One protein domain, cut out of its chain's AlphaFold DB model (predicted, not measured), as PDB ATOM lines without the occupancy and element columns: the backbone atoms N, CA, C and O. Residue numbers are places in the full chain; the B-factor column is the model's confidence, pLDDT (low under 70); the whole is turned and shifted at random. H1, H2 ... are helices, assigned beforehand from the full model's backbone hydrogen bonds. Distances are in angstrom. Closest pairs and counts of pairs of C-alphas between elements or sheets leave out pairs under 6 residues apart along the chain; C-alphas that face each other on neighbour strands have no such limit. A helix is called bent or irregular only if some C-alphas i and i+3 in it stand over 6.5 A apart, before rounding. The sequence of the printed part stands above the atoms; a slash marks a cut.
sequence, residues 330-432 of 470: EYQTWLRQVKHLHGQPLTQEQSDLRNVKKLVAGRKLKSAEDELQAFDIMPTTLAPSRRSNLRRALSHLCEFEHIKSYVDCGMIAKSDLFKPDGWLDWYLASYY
ATOM      1  N   GLU A 330      46.014   8.684  -3.650       93.62
ATOM      2  CA  GLU A 330      46.884   9.601  -4.390       93.62
ATOM      3  C   GLU A 330      46.421  11.057  -4.251       93.62
ATOM      4  O   GLU A 330      47.208  11.904  -3.837       93.62
ATOM      5  N   TYR A 331      45.124  11.321  -4.440       94.94
ATOM      6  CA  TYR A 331      44.546  12.648  -4.215       94.94
ATOM      7  C   TYR A 331      44.674  13.104  -2.754       94.94
ATOM      8  O   TYR A 331      44.989  14.258  -2.477       94.94
ATOM      9  N   GLN A 332      44.499  12.199  -1.786       95.00
ATOM     10  CA  GLN A 332      44.716  12.540  -0.374       95.00
ATOM     11  C   GLN A 332      46.170  12.912  -0.073       95.00
ATOM     12  O   GLN A 332      46.416  13.762   0.779       95.00
ATOM     13  N   THR A 333      47.140  12.252  -0.709       94.44
ATOM     14  CA  THR A 333      48.558  12.618  -0.586       94.44
ATOM     15  C   THR A 333      48.809  13.987  -1.206       94.44
ATOM     16  O   THR A 333      49.453  14.819  -0.572       94.44
ATOM     17  N   TRP A 334      48.224  14.248  -2.374       95.62
ATOM     18  CA  TRP A 334      48.309  15.538  -3.050       95.62
ATOM     19  C   TRP A 334      47.754  16.688  -2.197       95.62
ATOM     20  O   TRP A 334      48.460  17.663  -1.966       95.62
ATOM     21  N   LEU A 335      46.567  16.537  -1.598       95.81
ATOM     22  CA  LEU A 335      46.000  17.552  -0.695       95.81
ATOM     23  C   LEU A 335      46.912  17.886   0.498       95.81
ATOM     24  O   LEU A 335      46.943  19.029   0.949       95.81
ATOM     25  N   ARG A 336      47.652  16.901   1.022       95.69
ATOM     26  CA  ARG A 336      48.600  17.124   2.127       95.69
ATOM     27  C   ARG A 336      49.858  17.850   1.667       95.69
ATOM     28  O   ARG A 336      50.352  18.705   2.388       95.69
ATOM     29  N   GLN A 337      50.405  17.470   0.515       93.19
ATOM     30  CA  GLN A 337      51.710  17.958   0.062       93.19
ATOM     31  C   GLN A 337      51.614  19.293  -0.676       93.19
ATOM     32  O   GLN A 337      52.472  20.146  -0.481       93.19
ATOM     33  N   VAL A 338      50.560  19.475  -1.470       92.88
ATOM     34  CA  VAL A 338      50.390  20.621  -2.368       92.88
ATOM     35  C   VAL A 338      49.472  21.678  -1.754       92.88
ATOM     36  O   VAL A 338      49.818  22.851  -1.726       92.88
ATOM     37  N   LYS A 339      48.338  21.269  -1.165       93.25
ATOM     38  CA  LYS A 339      47.401  22.194  -0.490       93.25
ATOM     39  C   LYS A 339      47.653  22.358   1.012       93.25
ATOM     40  O   LYS A 339      46.902  23.068   1.678       93.25
ATOM     41  N   HIS A 340      48.673  21.687   1.553       94.06
ATOM     42  CA  HIS A 340      49.057  21.736   2.970       94.06
ATOM     43  C   HIS A 340      47.902  21.446   3.952       94.06
ATOM     44  O   HIS A 340      47.855  21.972   5.067       94.06
ATOM     45  N   LEU A 341      46.942  20.601   3.553       92.69
ATOM     46  CA  LEU A 341      45.795  20.247   4.389       92.69
ATOM     47  C   LEU A 341      46.125  19.057   5.294       92.69
ATOM     48  O   LEU A 341      46.342  17.937   4.828       92.69
ATOM     49  N   HIS A 342      46.075  19.277   6.609       92.38
ATOM     50  CA  HIS A 342      46.321  18.257   7.634       92.38
ATOM     51  C   HIS A 342      45.184  18.206   8.658       92.38
ATOM     52  O   HIS A 342      44.389  19.136   8.751       92.38
ATOM     53  N   GLY A 343      45.100  17.115   9.428       90.12
ATOM     54  CA  GLY A 343      44.155  16.980  10.542       90.12
ATOM     55  C   GLY A 343      42.702  17.297  10.165       90.12
ATOM     56  O   GLY A 343      42.166  16.752   9.200       90.12
ATOM     57  N   GLN A 344      42.073  18.188  10.937       81.62
ATOM     58  CA  GLN A 344      40.675  18.601  10.756       81.62
ATOM     59  C   GLN A 344      40.391  19.227   9.373       81.62
ATOM     60  O   GLN A 344      39.461  18.758   8.715       81.62
ATOM     61  N   PRO A 345      41.186  20.196   8.866       88.19
ATOM     62  CA  PRO A 345      41.043  20.717   7.503       88.19
ATOM     63  C   PRO A 345      40.968  19.647   6.407       88.19
ATOM     64  O   PRO A 345      40.100  19.717   5.541       88.19
ATOM     65  N   LEU A 346      41.823  18.619   6.460       88.00
ATOM     66  CA  LEU A 346      41.809  17.531   5.477       88.00
ATOM     67  C   LEU A 346      40.528  16.690   5.569       88.00
ATOM     68  O   LEU A 346      39.956  16.312   4.547       88.00
ATOM     69  N   THR A 347      40.070  16.388   6.784       80.44
ATOM     70  CA  THR A 347      38.815  15.653   6.995       80.44
ATOM     71  C   THR A 347      37.616  16.455   6.489       80.44
ATOM     72  O   THR A 347      36.738  15.893   5.826       80.44
ATOM     73  N   GLN A 348      37.599  17.767   6.742       78.00
ATOM     74  CA  GLN A 348      36.557  18.664   6.248       78.00
ATOM     75  C   GLN A 348      36.560  18.726   4.717       78.00
ATOM     76  O   GLN A 348      35.502  18.587   4.111       78.00
ATOM     77  N   GLU A 349      37.736  18.824   4.092       91.69
ATOM     78  CA  GLU A 349      37.893  18.808   2.635       91.69
ATOM     79  C   GLU A 349      37.297  17.555   2.001       91.69
ATOM     80  O   GLU A 349      36.519  17.616   1.053       91.69
ATOM     81  N   GLN A 350      37.625  16.392   2.562       88.12
ATOM     82  CA  GLN A 350      37.122  15.114   2.075       88.12
ATOM     83  C   GLN A 350      35.608  14.989   2.262       88.12
ATOM     84  O   GLN A 350      34.923  14.410   1.418       88.12
ATOM     85  N   SER A 351      35.078  15.510   3.370       79.69
ATOM     86  CA  SER A 351      33.636  15.562   3.614       79.69
ATOM     87  C   SER A 351      32.943  16.455   2.584       79.69
ATOM     88  O   SER A 351      31.952  16.055   1.973       79.69
ATOM     89  N   ASP A 352      33.503  17.632   2.330       83.75
ATOM     90  CA  ASP A 352      32.980  18.610   1.380       83.75
ATOM     91  C   ASP A 352      33.027  18.084  -0.045       83.75
ATOM     92  O   ASP A 352      32.021  18.168  -0.748       83.75
ATOM     93  N   LEU A 353      34.112  17.406  -0.420       90.50
ATOM     94  CA  LEU A 353      34.221  16.746  -1.709       90.50
ATOM     95  C   LEU A 353      33.176  15.633  -1.872       90.50
ATOM     96  O   LEU A 353      32.509  15.555  -2.898       90.50
ATOM     97  N   ARG A 354      32.957  14.779  -0.863       82.62
ATOM     98  CA  ARG A 354      31.887  13.763  -0.940       82.62
ATOM     99  C   ARG A 354      30.508  14.405  -1.070       82.62
ATOM    100  O   ARG A 354      29.659  13.875  -1.782       82.62
ATOM    101  N   ASN A 355      30.275  15.516  -0.378       78.88
ATOM    102  CA  ASN A 355      28.993  16.213  -0.400       78.88
ATOM    103  C   ASN A 355      28.740  16.888  -1.747       78.88
ATOM    104  O   ASN A 355      27.671  16.693  -2.315       78.88
ATOM    105  N   VAL A 356      29.717  17.612  -2.296       82.94
ATOM    106  CA  VAL A 356      29.577  18.230  -3.620       82.94
ATOM    107  C   VAL A 356      29.482  17.167  -4.711       82.94
ATOM    108  O   VAL A 356      28.604  17.271  -5.559       82.94
ATOM    109  N   LYS A 357      30.250  16.069  -4.619       84.50
ATOM    110  CA  LYS A 357      30.133  14.936  -5.549       84.50
ATOM    111  C   LYS A 357      28.744  14.318  -5.508       84.50
ATOM    112  O   LYS A 357      28.206  14.033  -6.560       84.50
ATOM    113  N   LYS A 358      28.101  14.187  -4.342       75.06
ATOM    114  CA  LYS A 358      26.691  13.754  -4.268       75.06
ATOM    115  C   LYS A 358      25.720  14.735  -4.936       75.06
ATOM    116  O   LYS A 358      24.738  14.276  -5.504       75.06
ATOM    117  N   LEU A 359      25.980  16.044  -4.866       72.44
ATOM    118  CA  LEU A 359      25.128  17.069  -5.485       72.44
ATOM    119  C   LEU A 359      25.205  17.060  -7.019       72.44
ATOM    120  O   LEU A 359      24.219  17.405  -7.661       72.44
ATOM    121  N   VAL A 360      26.345  16.660  -7.591       73.12
ATOM    122  CA  VAL A 360      26.572  16.619  -9.051       73.12
ATOM    123  C   VAL A 360      26.537  15.200  -9.651       73.12
ATOM    124  O   VAL A 360      26.465  15.051 -10.869       73.12
ATOM    125  N   ALA A 361      26.564  14.143  -8.824       58.38
ATOM    126  CA  ALA A 361      26.793  12.748  -9.239       58.38
ATOM    127  C   ALA A 361      25.749  12.142 -10.187       58.38
ATOM    128  O   ALA A 361      26.077  11.197 -10.904       58.38
ATOM    129  N   GLY A 362      24.500  12.605 -10.210       50.78
ATOM    130  CA  GLY A 362      23.491  12.032 -11.110       50.78
ATOM    131  C   GLY A 362      23.440  12.706 -12.491       50.78
ATOM    132  O   GLY A 362      22.651  12.270 -13.334       50.78
ATOM    133  N   ARG A 363      24.306  13.699 -12.761       55.34
ATOM    134  CA  ARG A 363      24.407  14.404 -14.053       55.34
ATOM    135  C   ARG A 363      25.232  13.665 -15.112       55.34
ATOM    136  O   ARG A 363      25.254  14.096 -16.259       55.34
ATOM    137  N   LYS A 364      25.882  12.544 -14.758       57.50
ATOM    138  CA  LYS A 364      26.743  11.730 -15.650       57.50
ATOM    139  C   LYS A 364      27.816  12.556 -16.395       57.50
ATOM    140  O   LYS A 364      28.084  12.316 -17.572       57.50
ATOM    141  N   LEU A 365      28.399  13.540 -15.717       70.06
ATOM    142  CA  LEU A 365      29.418  14.433 -16.275       70.06
ATOM    143  C   LEU A 365      30.762  13.703 -16.415       70.06
ATOM    144  O   LEU A 365      31.025  12.745 -15.685       70.06
ATOM    145  N   LYS A 366      31.575  14.091 -17.406       67.25
ATOM    146  CA  LYS A 366      32.739  13.297 -17.835       67.25
ATOM    147  C   LYS A 366      34.011  13.615 -17.046       67.25
ATOM    148  O   LYS A 366      34.906  12.772 -17.025       67.25
ATOM    149  N   SER A 367      34.089  14.787 -16.417       80.69
ATOM    150  CA  SER A 367      35.254  15.277 -15.669       80.69
ATOM    151  C   SER A 367      34.842  16.064 -14.415       80.69
ATOM    152  O   SER A 367      33.701  16.521 -14.311       80.69
ATOM    153  N   ALA A 368      35.770  16.272 -13.471       85.75
ATOM    154  CA  ALA A 368      35.541  17.193 -12.353       85.75
ATOM    155  C   ALA A 368      35.342  18.656 -12.801       85.75
ATOM    156  O   ALA A 368      34.722  19.438 -12.082       85.75
ATOM    157  N   GLU A 369      35.829  19.030 -13.987       84.25
ATOM    158  CA  GLU A 369      35.635  20.365 -14.560       84.25
ATOM    159  C   GLU A 369      34.184  20.587 -15.008       84.25
ATOM    160  O   GLU A 369      33.565  21.585 -14.631       84.25
ATOM    161  N   ASP A 370      33.604  19.611 -15.714       76.81
ATOM    162  CA  ASP A 370      32.185  19.616 -16.080       76.81
ATOM    163  C   ASP A 370      31.307  19.696 -14.816       76.81
ATOM    164  O   ASP A 370      30.325  20.441 -14.753       76.81
ATOM    165  N   GLU A 371      31.676  18.939 -13.777       82.75
ATOM    166  CA  GLU A 371      31.006  18.960 -12.474       82.75
ATOM    167  C   GLU A 371      31.096  20.326 -11.787       82.75
ATOM    168  O   GLU A 371      30.126  20.765 -11.162       82.75
ATOM    169  N   LEU A 372      32.234  21.013 -11.897       87.44
ATOM    170  CA  LEU A 372      32.449  22.328 -11.301       87.44
ATOM    171  C   LEU A 372      31.602  23.404 -11.986       87.44
ATOM    172  O   LEU A 372      30.964  24.207 -11.301       87.44
ATOM    173  N   GLN A 373      31.549  23.386 -13.319       80.56
ATOM    174  CA  GLN A 373      30.682  24.273 -14.097       80.56
ATOM    175  C   GLN A 373      29.213  24.029 -13.753       80.56
ATOM    176  O   GLN A 373      28.475  24.972 -13.471       80.56
ATOM    177  N   ALA A 374      28.805  22.757 -13.686       70.75
ATOM    178  CA  ALA A 374      27.461  22.362 -13.287       70.75
ATOM    179  C   ALA A 374      27.101  22.846 -11.874       70.75
ATOM    180  O   ALA A 374      25.979  23.309 -11.659       70.75
ATOM    181  N   PHE A 375      28.035  22.768 -10.922       82.25
ATOM    182  CA  PHE A 375      27.839  23.261  -9.559       82.25
ATOM    183  C   PHE A 375      27.657  24.787  -9.509       82.25
ATOM    184  O   PHE A 375      26.799  25.279  -8.768       82.25
ATOM    185  N   ASP A 376      28.406  25.541 -10.316       82.06
ATOM    186  CA  ASP A 376      28.355  27.010 -10.333       82.06
ATOM    187  C   ASP A 376      27.030  27.576 -10.810       82.06
ATOM    188  O   ASP A 376      26.549  28.568 -10.258       82.06
ATOM    189  N   ILE A 377      26.423  26.921 -11.790       71.19
ATOM    190  CA  ILE A 377      25.127  27.317 -12.339       71.19
ATOM    191  C   ILE A 377      23.958  26.669 -11.590       71.19
ATOM    192  O   ILE A 377      22.810  27.045 -11.804       71.19
ATOM    193  N   MET A 378      24.227  25.725 -10.675       62.44
ATOM    194  CA  MET A 378      23.191  25.065  -9.882       62.44
ATOM    195  C   MET A 378      22.523  26.065  -8.919       62.44
ATOM    196  O   MET A 378      23.204  26.577  -8.014       62.44
ATOM    197  N   PRO A 379      21.199  26.294  -9.030       46.94
ATOM    198  CA  PRO A 379      20.456  27.094  -8.063       46.94
ATOM    199  C   PRO A 379      20.514  26.415  -6.691       46.94
ATOM    200  O   PRO A 379      20.209  25.229  -6.571       46.94
ATOM    201  N   THR A 380      20.905  27.138  -5.639       58.16
ATOM    202  CA  THR A 380      21.051  26.550  -4.301       58.16
ATOM    203  C   THR A 380      20.487  27.441  -3.202       58.16
ATOM    204  O   THR A 380      20.563  28.661  -3.285       58.16
ATOM    205  N   THR A 381      19.964  26.814  -2.150       58.81
ATOM    206  CA  THR A 381      19.581  27.455  -0.882       58.81
ATOM    207  C   THR A 381      20.703  27.400   0.162       58.81
ATOM    208  O   THR A 381      20.504  27.794   1.309       58.81
ATOM    209  N   LEU A 382      21.884  26.887  -0.206       67.94
ATOM    210  CA  LEU A 382      23.038  26.812   0.687       67.94
ATOM    211  C   LEU A 382      23.518  28.210   1.092       67.94
ATOM    212  O   LEU A 382      23.625  29.109   0.259       67.94
ATOM    213  N   ALA A 383      23.904  28.348   2.362       69.00
ATOM    214  CA  ALA A 383      24.575  29.548   2.845       69.00
ATOM    215  C   ALA A 383      25.830  29.854   1.996       69.00
ATOM    216  O   ALA A 383      26.541  28.911   1.617       69.00
ATOM    217  N   PRO A 384      26.159  31.137   1.739       77.25
ATOM    218  CA  PRO A 384      27.295  31.520   0.893       77.25
ATOM    219  C   PRO A 384      28.618  30.853   1.294       77.25
ATOM    220  O   PRO A 384      29.340  30.333   0.444       77.25
ATOM    221  N   SER A 385      28.892  30.765   2.599       70.69
ATOM    222  CA  SER A 385      30.078  30.094   3.146       70.69
ATOM    223  C   SER A 385      30.110  28.598   2.825       70.69
ATOM    224  O   SER A 385      31.145  28.059   2.430       70.69
ATOM    225  N   ARG A 386      28.963  27.914   2.919       79.31
ATOM    226  CA  ARG A 386      28.859  26.489   2.598       79.31
ATOM    227  C   ARG A 386      29.071  26.240   1.110       79.31
ATOM    228  O   ARG A 386      29.806  25.319   0.762       79.31
ATOM    229  N   ARG A 387      28.468  27.065   0.245       79.12
ATOM    230  CA  ARG A 387      28.654  26.981  -1.212       79.12
ATOM    231  C   ARG A 387      30.119  27.199  -1.590       79.12
ATOM    232  O   ARG A 387      30.649  26.422  -2.378       79.12
ATOM    233  N   SER A 388      30.782  28.178  -0.972       85.06
ATOM    234  CA  SER A 388      32.211  28.438  -1.177       85.06
ATOM    235  C   SER A 388      33.084  27.238  -0.791       85.06
ATOM    236  O   SER A 388      33.988  26.872  -1.537       85.06
ATOM    237  N   ASN A 389      32.795  26.581   0.337       82.62
ATOM    238  CA  ASN A 389      33.559  25.412   0.786       82.62
ATOM    239  C   ASN A 389      33.399  24.205  -0.151       82.62
ATOM    240  O   ASN A 389      34.387  23.561  -0.495       82.62
ATOM    241  N   LEU A 390      32.169  23.926  -0.595       88.06
ATOM    242  CA  LEU A 390      31.892  22.850  -1.552       88.06
ATOM    243  C   LEU A 390      32.539  23.118  -2.916       88.06
ATOM    244  O   LEU A 390      33.138  22.210  -3.491       88.06
ATOM    245  N   ARG A 391      32.463  24.368  -3.399       93.00
ATOM    246  CA  ARG A 391      33.123  24.797  -4.636       93.00
ATOM    247  C   ARG A 391      34.626  24.563  -4.559       93.00
ATOM    248  O   ARG A 391      35.173  23.911  -5.437       93.00
ATOM    249  N   ARG A 392      35.266  25.037  -3.483       95.75
ATOM    250  CA  ARG A 392      36.708  24.885  -3.241       95.75
ATOM    251  C   ARG A 392      37.142  23.420  -3.298       95.75
ATOM    252  O   ARG A 392      38.094  23.105  -4.003       95.75
ATOM    253  N   ALA A 393      36.411  22.534  -2.619       93.06
ATOM    254  CA  ALA A 393      36.724  21.108  -2.617       93.06
ATOM    255  C   ALA A 393      36.663  20.486  -4.022       93.06
ATOM    256  O   ALA A 393      37.532  19.696  -4.389       93.06
ATOM    257  N   LEU A 394      35.669  20.868  -4.831       93.69
ATOM    258  CA  LEU A 394      35.557  20.399  -6.212       93.69
ATOM    259  C   LEU A 394      36.628  21.011  -7.127       93.69
ATOM    260  O   LEU A 394      37.197  20.301  -7.951       93.69
ATOM    261  N   SER A 395      36.969  22.290  -6.945       94.94
ATOM    262  CA  SER A 395      38.061  22.949  -7.672       94.94
ATOM    263  C   SER A 395      39.409  22.276  -7.421       94.94
ATOM    264  O   SER A 395      40.156  22.048  -8.365       94.94
ATOM    265  N   HIS A 396      39.699  21.876  -6.182       96.00
ATOM    266  CA  HIS A 396      40.908  21.111  -5.874       96.00
ATOM    267  C   HIS A 396      40.941  19.745  -6.572       96.00
ATOM    268  O   HIS A 396      42.011  19.283  -6.960       96.00
ATOM    269  N   LEU A 397      39.794  19.069  -6.724       95.06
ATOM    270  CA  LEU A 397      39.736  17.828  -7.503       95.06
ATOM    271  C   LEU A 397      40.003  18.093  -8.992       95.06
ATOM    272  O   LEU A 397      40.769  17.352  -9.599       95.06
ATOM    273  N   CYS A 398      39.416  19.154  -9.553       93.00
ATOM    274  CA  CYS A 398      39.638  19.573 -10.938       93.00
ATOM    275  C   CYS A 398      41.123  19.827 -11.224       93.00
ATOM    276  O   CYS A 398      41.669  19.313 -12.194       93.00
ATOM    277  N   GLU A 399      41.792  20.568 -10.345       92.88
ATOM    278  CA  GLU A 399      43.223  20.853 -10.455       92.88
ATOM    279  C   GLU A 399      44.072  19.578 -10.391       92.88
ATOM    280  O   GLU A 399      44.953  19.370 -11.224       92.88
ATOM    281  N   PHE A 400      43.771  18.678  -9.452       93.94
ATOM    282  CA  PHE A 400      44.460  17.394  -9.362       93.94
ATOM    283  C   PHE A 400      44.285  16.544 -10.628       93.94
ATOM    284  O   PHE A 400      45.264  16.004 -11.140       93.94
ATOM    285  N   GLU A 401      43.056  16.410 -11.134       92.81
ATOM    286  CA  GLU A 401      42.770  15.648 -12.356       92.81
ATOM    287  C   GLU A 401      43.459  16.270 -13.578       92.81
ATOM    288  O   GLU A 401      43.992  15.540 -14.416       92.81
ATOM    289  N   HIS A 402      43.527  17.603 -13.638       90.25
ATOM    290  CA  HIS A 402      44.243  18.329 -14.679       90.25
ATOM    291  C   HIS A 402      45.736  17.986 -14.676       90.25
ATOM    292  O   HIS A 402      46.235  17.491 -15.683       90.25
ATOM    293  N   ILE A 403      46.439  18.132 -13.545       89.75
ATOM    294  CA  ILE A 403      47.870  17.784 -13.443       89.75
ATOM    295  C   ILE A 403      48.086  16.292 -13.729       89.75
ATOM    296  O   ILE A 403      49.008  15.913 -14.455       89.75
ATOM    297  N   LYS A 404      47.212  15.428 -13.201       90.62
ATOM    298  CA  LYS A 404      47.296  13.981 -13.411       90.62
ATOM    299  C   LYS A 404      47.185  13.609 -14.893       90.62
ATOM    300  O   LYS A 404      47.863  12.679 -15.319       90.62
ATOM    301  N   SER A 405      46.404  14.344 -15.682       91.50
ATOM    302  CA  SER A 405      46.293  14.095 -17.124       91.50
ATOM    303  C   SER A 405      47.641  14.210 -17.855       91.50
ATOM    304  O   SER A 405      47.919  13.385 -18.723       91.50
ATOM    305  N   TYR A 406      48.521  15.132 -17.437       88.00
ATOM    306  CA  TYR A 406      49.877  15.280 -17.987       88.00
ATOM    307  C   TYR A 406      50.809  14.137 -17.573       88.00
ATOM    308  O   TYR A 406      51.675  13.725 -18.346       88.00
ATOM    309  N   VAL A 407      50.631  13.605 -16.360       88.06
ATOM    310  CA  VAL A 407      51.340  12.395 -15.917       88.06
ATOM    311  C   VAL A 407      50.892  11.199 -16.758       88.06
ATOM    312  O   VAL A 407      51.722  10.436 -17.248       88.06
ATOM    313  N   ASP A 408      49.581  11.043 -16.949       87.88
ATOM    314  CA  ASP A 408      48.988   9.895 -17.639       87.88
ATOM    315  C   ASP A 408      49.343   9.859 -19.135       87.88
ATOM    316  O   ASP A 408      49.485   8.775 -19.699       87.88
ATOM    317  N   CYS A 409      49.542  11.017 -19.777       87.38
ATOM    318  CA  CYS A 409      50.034  11.102 -21.155       87.38
ATOM    319  C   CYS A 409      51.569  11.128 -21.275       87.38
ATOM    320  O   CYS A 409      52.093  11.231 -22.384       87.38
ATOM    321  N   GLY A 410      52.296  11.012 -20.158       86.81
ATOM    322  CA  GLY A 410      53.759  10.929 -20.132       86.81
ATOM    323  C   GLY A 410      54.488  12.254 -20.370       86.81
ATOM    324  O   GLY A 410      55.685  12.236 -20.643       86.81
ATOM    325  N   MET A 411      53.798  13.394 -20.273       84.44
ATOM    326  CA  MET A 411      54.411  14.718 -20.438       84.44
ATOM    327  C   MET A 411      55.218  15.164 -19.217       84.44
ATOM    328  O   MET A 411      56.180  15.911 -19.368       84.44
ATOM    329  N   ILE A 412      54.842  14.716 -18.018       87.38
ATOM    330  CA  ILE A 412      55.576  14.984 -16.772       87.38
ATOM    331  C   ILE A 412      55.747  13.697 -15.962       87.38
ATOM    332  O   ILE A 412      54.976  12.744 -16.107       87.38
ATOM    333  N   ALA A 413      56.759  13.650 -15.095       87.62
ATOM    334  CA  ALA A 413      57.001  12.473 -14.275       87.62
ATOM    335  C   ALA A 413      55.942  12.352 -13.170       87.62
ATOM    336  O   ALA A 413      55.423  13.340 -12.656       87.62
ATOM    337  N   LYS A 414      55.668  11.128 -12.707       88.19
ATOM    338  CA  LYS A 414      54.721  10.902 -11.601       88.19
ATOM    339  C   LYS A 414      55.108  11.643 -10.313       88.19
ATOM    340  O   LYS A 414      54.234  12.040  -9.547       88.19
ATOM    341  N   SER A 415      56.403  11.839 -10.072       87.94
ATOM    342  CA  SER A 415      56.910  12.636  -8.948       87.94
ATOM    343  C   SER A 415      56.499  14.108  -9.021       87.94
ATOM    344  O   SER A 415      56.378  14.750  -7.982       87.94
ATOM    345  N   ASP A 416      56.252  14.634 -10.223       86.81
ATOM    346  CA  ASP A 416      55.887  16.036 -10.438       86.81
ATOM    347  C   ASP A 416      54.434  16.343 -10.062       86.81
ATOM    348  O   ASP A 416      54.095  17.505  -9.852       86.81
ATOM    349  N   LEU A 417      53.594  15.313  -9.880       86.81
ATOM    350  CA  LEU A 417      52.218  15.456  -9.392       86.81
ATOM    351  C   LEU A 417      52.155  16.222  -8.060       86.81
ATOM    352  O   LEU A 417      51.159  16.873  -7.772       86.81
ATOM    353  N   PHE A 418      53.210  16.134  -7.246       90.00
ATOM    354  CA  PHE A 418      53.269  16.684  -5.891       90.00
ATOM    355  C   PHE A 418      54.052  17.996  -5.784       90.00
ATOM    356  O   PHE A 418      54.408  18.411  -4.679       90.00
ATOM    357  N   LYS A 419      54.362  18.638  -6.912       87.06
ATOM    358  CA  LYS A 419      55.010  19.949  -6.894       87.06
ATOM    359  C   LYS A 419      54.037  21.056  -6.456       87.06
ATOM    360  O   LYS A 419      52.826  20.866  -6.555       87.06
ATOM    361  N   PRO A 420      54.557  22.187  -5.940       84.25
ATOM    362  CA  PRO A 420      53.727  23.271  -5.422       84.25
ATOM    363  C   PRO A 420      52.781  23.866  -6.469       84.25
ATOM    364  O   PRO A 420      53.040  23.789  -7.673       84.25
ATOM    365  N   ASP A 421      51.728  24.521  -5.985       75.88
ATOM    366  CA  ASP A 421      50.758  25.248  -6.808       75.88
ATOM    367  C   ASP A 421      51.438  26.185  -7.818       75.88
ATOM    368  O   ASP A 421      52.390  26.898  -7.496       75.88
ATOM    369  N   GLY A 422      50.938  26.184  -9.056       75.00
ATOM    370  CA  GLY A 422      51.462  27.009 -10.150       75.00
ATOM    371  C   GLY A 422      52.755  26.495 -10.797       75.00
ATOM    372  O   GLY A 422      53.210  27.077 -11.782       75.00
ATOM    373  N   TRP A 423      53.344  25.390 -10.314       84.88
ATOM    374  CA  TRP A 423      54.534  24.810 -10.950       84.88
ATOM    375  C   TRP A 423      54.262  24.335 -12.381       84.88
ATOM    376  O   TRP A 423      55.105  24.537 -13.252       84.88
ATOM    377  N   LEU A 424      53.100  23.722 -12.637       81.44
ATOM    378  CA  LEU A 424      52.754  23.225 -13.970       81.44
ATOM    379  C   LEU A 424      52.623  24.376 -14.978       81.44
ATOM    380  O   LEU A 424      53.160  24.272 -16.075       81.44
ATOM    381  N   ASP A 425      52.000  25.490 -14.587       80.81
ATOM    382  CA  ASP A 425      51.887  26.683 -15.437       80.81
ATOM    383  C   ASP A 425      53.266  27.261 -15.768       80.81
ATOM    384  O   ASP A 425      53.563  27.560 -16.925       80.81
ATOM    385  N   TRP A 426      54.146  27.356 -14.765       83.75
ATOM    386  CA  TRP A 426      55.536  27.763 -14.966       83.75
ATOM    387  C   TRP A 426      56.294  26.797 -15.889       83.75
ATOM    388  O   TRP A 426      57.025  27.237 -16.777       83.75
ATOM    389  N   TYR A 427      56.113  25.487 -15.706       81.44
ATOM    390  CA  TYR A 427      56.756  24.452 -16.513       81.44
ATOM    391  C   TYR A 427      56.297  24.536 -17.972       81.44
ATOM    392  O   TYR A 427      57.127  24.618 -18.876       81.44
ATOM    393  N   LEU A 428      54.988  24.609 -18.216       80.44
ATOM    394  CA  LEU A 428      54.432  24.750 -19.558       80.44
ATOM    395  C   LEU A 428      54.902  26.054 -20.217       80.44
ATOM    396  O   LEU A 428      55.352  26.014 -21.356       80.44
ATOM    397  N   ALA A 429      54.913  27.178 -19.495       80.50
ATOM    398  CA  ALA A 429      55.420  28.451 -20.014       80.50
ATOM    399  C   ALA A 429      56.930  28.433 -20.329       80.50
ATOM    400  O   ALA A 429      57.385  29.143 -21.225       80.50
ATOM    401  N   SER A 430      57.714  27.627 -19.605       78.88
ATOM    402  CA  SER A 430      59.172  27.538 -19.776       78.88
ATOM    403  C   SER A 430      59.592  26.585 -20.899       78.88
ATOM    404  O   SER A 430      60.626  26.808 -21.528       78.88
ATOM    405  N   TYR A 431      58.808  25.533 -21.160       67.75
ATOM    406  CA  TYR A 431      59.139  24.485 -22.136       67.75
ATOM    407  C   TYR A 431      58.323  24.565 -23.436       67.75
ATOM    408  O   TYR A 431      58.802  24.113 -24.475       67.75
ATOM    409  N   TYR A 432      57.142  25.187 -23.418       60.34
ATOM    410  CA  TYR A 432      56.337  25.478 -24.604       60.34
ATOM    411  C   TYR A 432      56.305  26.989 -24.847       60.34
ATOM    412  O   TYR A 432      55.452  27.705 -24.326       60.34
TER     413      TYR A 432
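This is residues 330 to 432 of the 470 residues of the protein "DNA (Cytosine-5)-methyltransferase 1" of Phyllobacterium trifolii (UniProt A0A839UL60). One long helix, H4, runs through the middle; H2 crosses it, and H3 folds back beside it as a hairpin. H1 and the short H5 pack on H4 further along, while H6 lies off near its later part. The printed part has 103 residues with six named helices, H1 to H6 in order, and no named strand: all helix. It is compact, with a radius of gyration of the C-alphas of 14.7 A and spans of 45 by 31 by 20 A.

H1 is residues 330 to 337, from C-alpha 330 at (46.884, 9.601, -4.390). H2, residues 343 to 363, is 31.6 A long, with a kink of 28 degrees near residue 357; it is irregular, C-alphas 359 and 362 being 7.7 A apart. H3 is residues 368 to 377, 14.5 A. H4, residues 384 to 408, is 35.8 A long and ends at (48.988, 9.895, -17.639). H5 is residues 414 to 418, and H6 residues 423 to 431, 12.1 A.

H4 is the hub. H1 only just touches it, with 3 pairs of C-alphas within 8 A, the closest being Tyr 331 and Phe 400, 7.0 A. H2 touches H4 with residues 349 to 357 alone, about perpendicular at 85 degrees; the closest C-alphas, Leu 353 and Ala 393, are 5.1 A apart. H3 and H4 form a helical hairpin and touch at a shallow tilt of 25 degrees, opposite ways, closest at the C-alphas of Ala 368 and Cys 398, 4.9 A. H5 touches H4, closest at the C-alphas of Val 407 and Lys 414, 5.7 A. H6 is close to H4 but not clearly touching, with the C-alphas of Ile 403 and Leu 424 7.3 A apart; H5 and H6 are apart. Every O i to N i+4 pair is within hydrogen-bond range in H1, H3 and H6, against 15 of 17 in H2, 20 of 21 in H4 and 0 of 1 in H5, where 1 of 2 O i to N i+3 pairs is.

The C-alphas farthest apart, Thr 381 and Tyr 431, are 45.0 A apart. The printed part has no cut and no long link. The pLDDT is under 70 at residues 361 to 364, 366, 378 to 383 and 431 to 432.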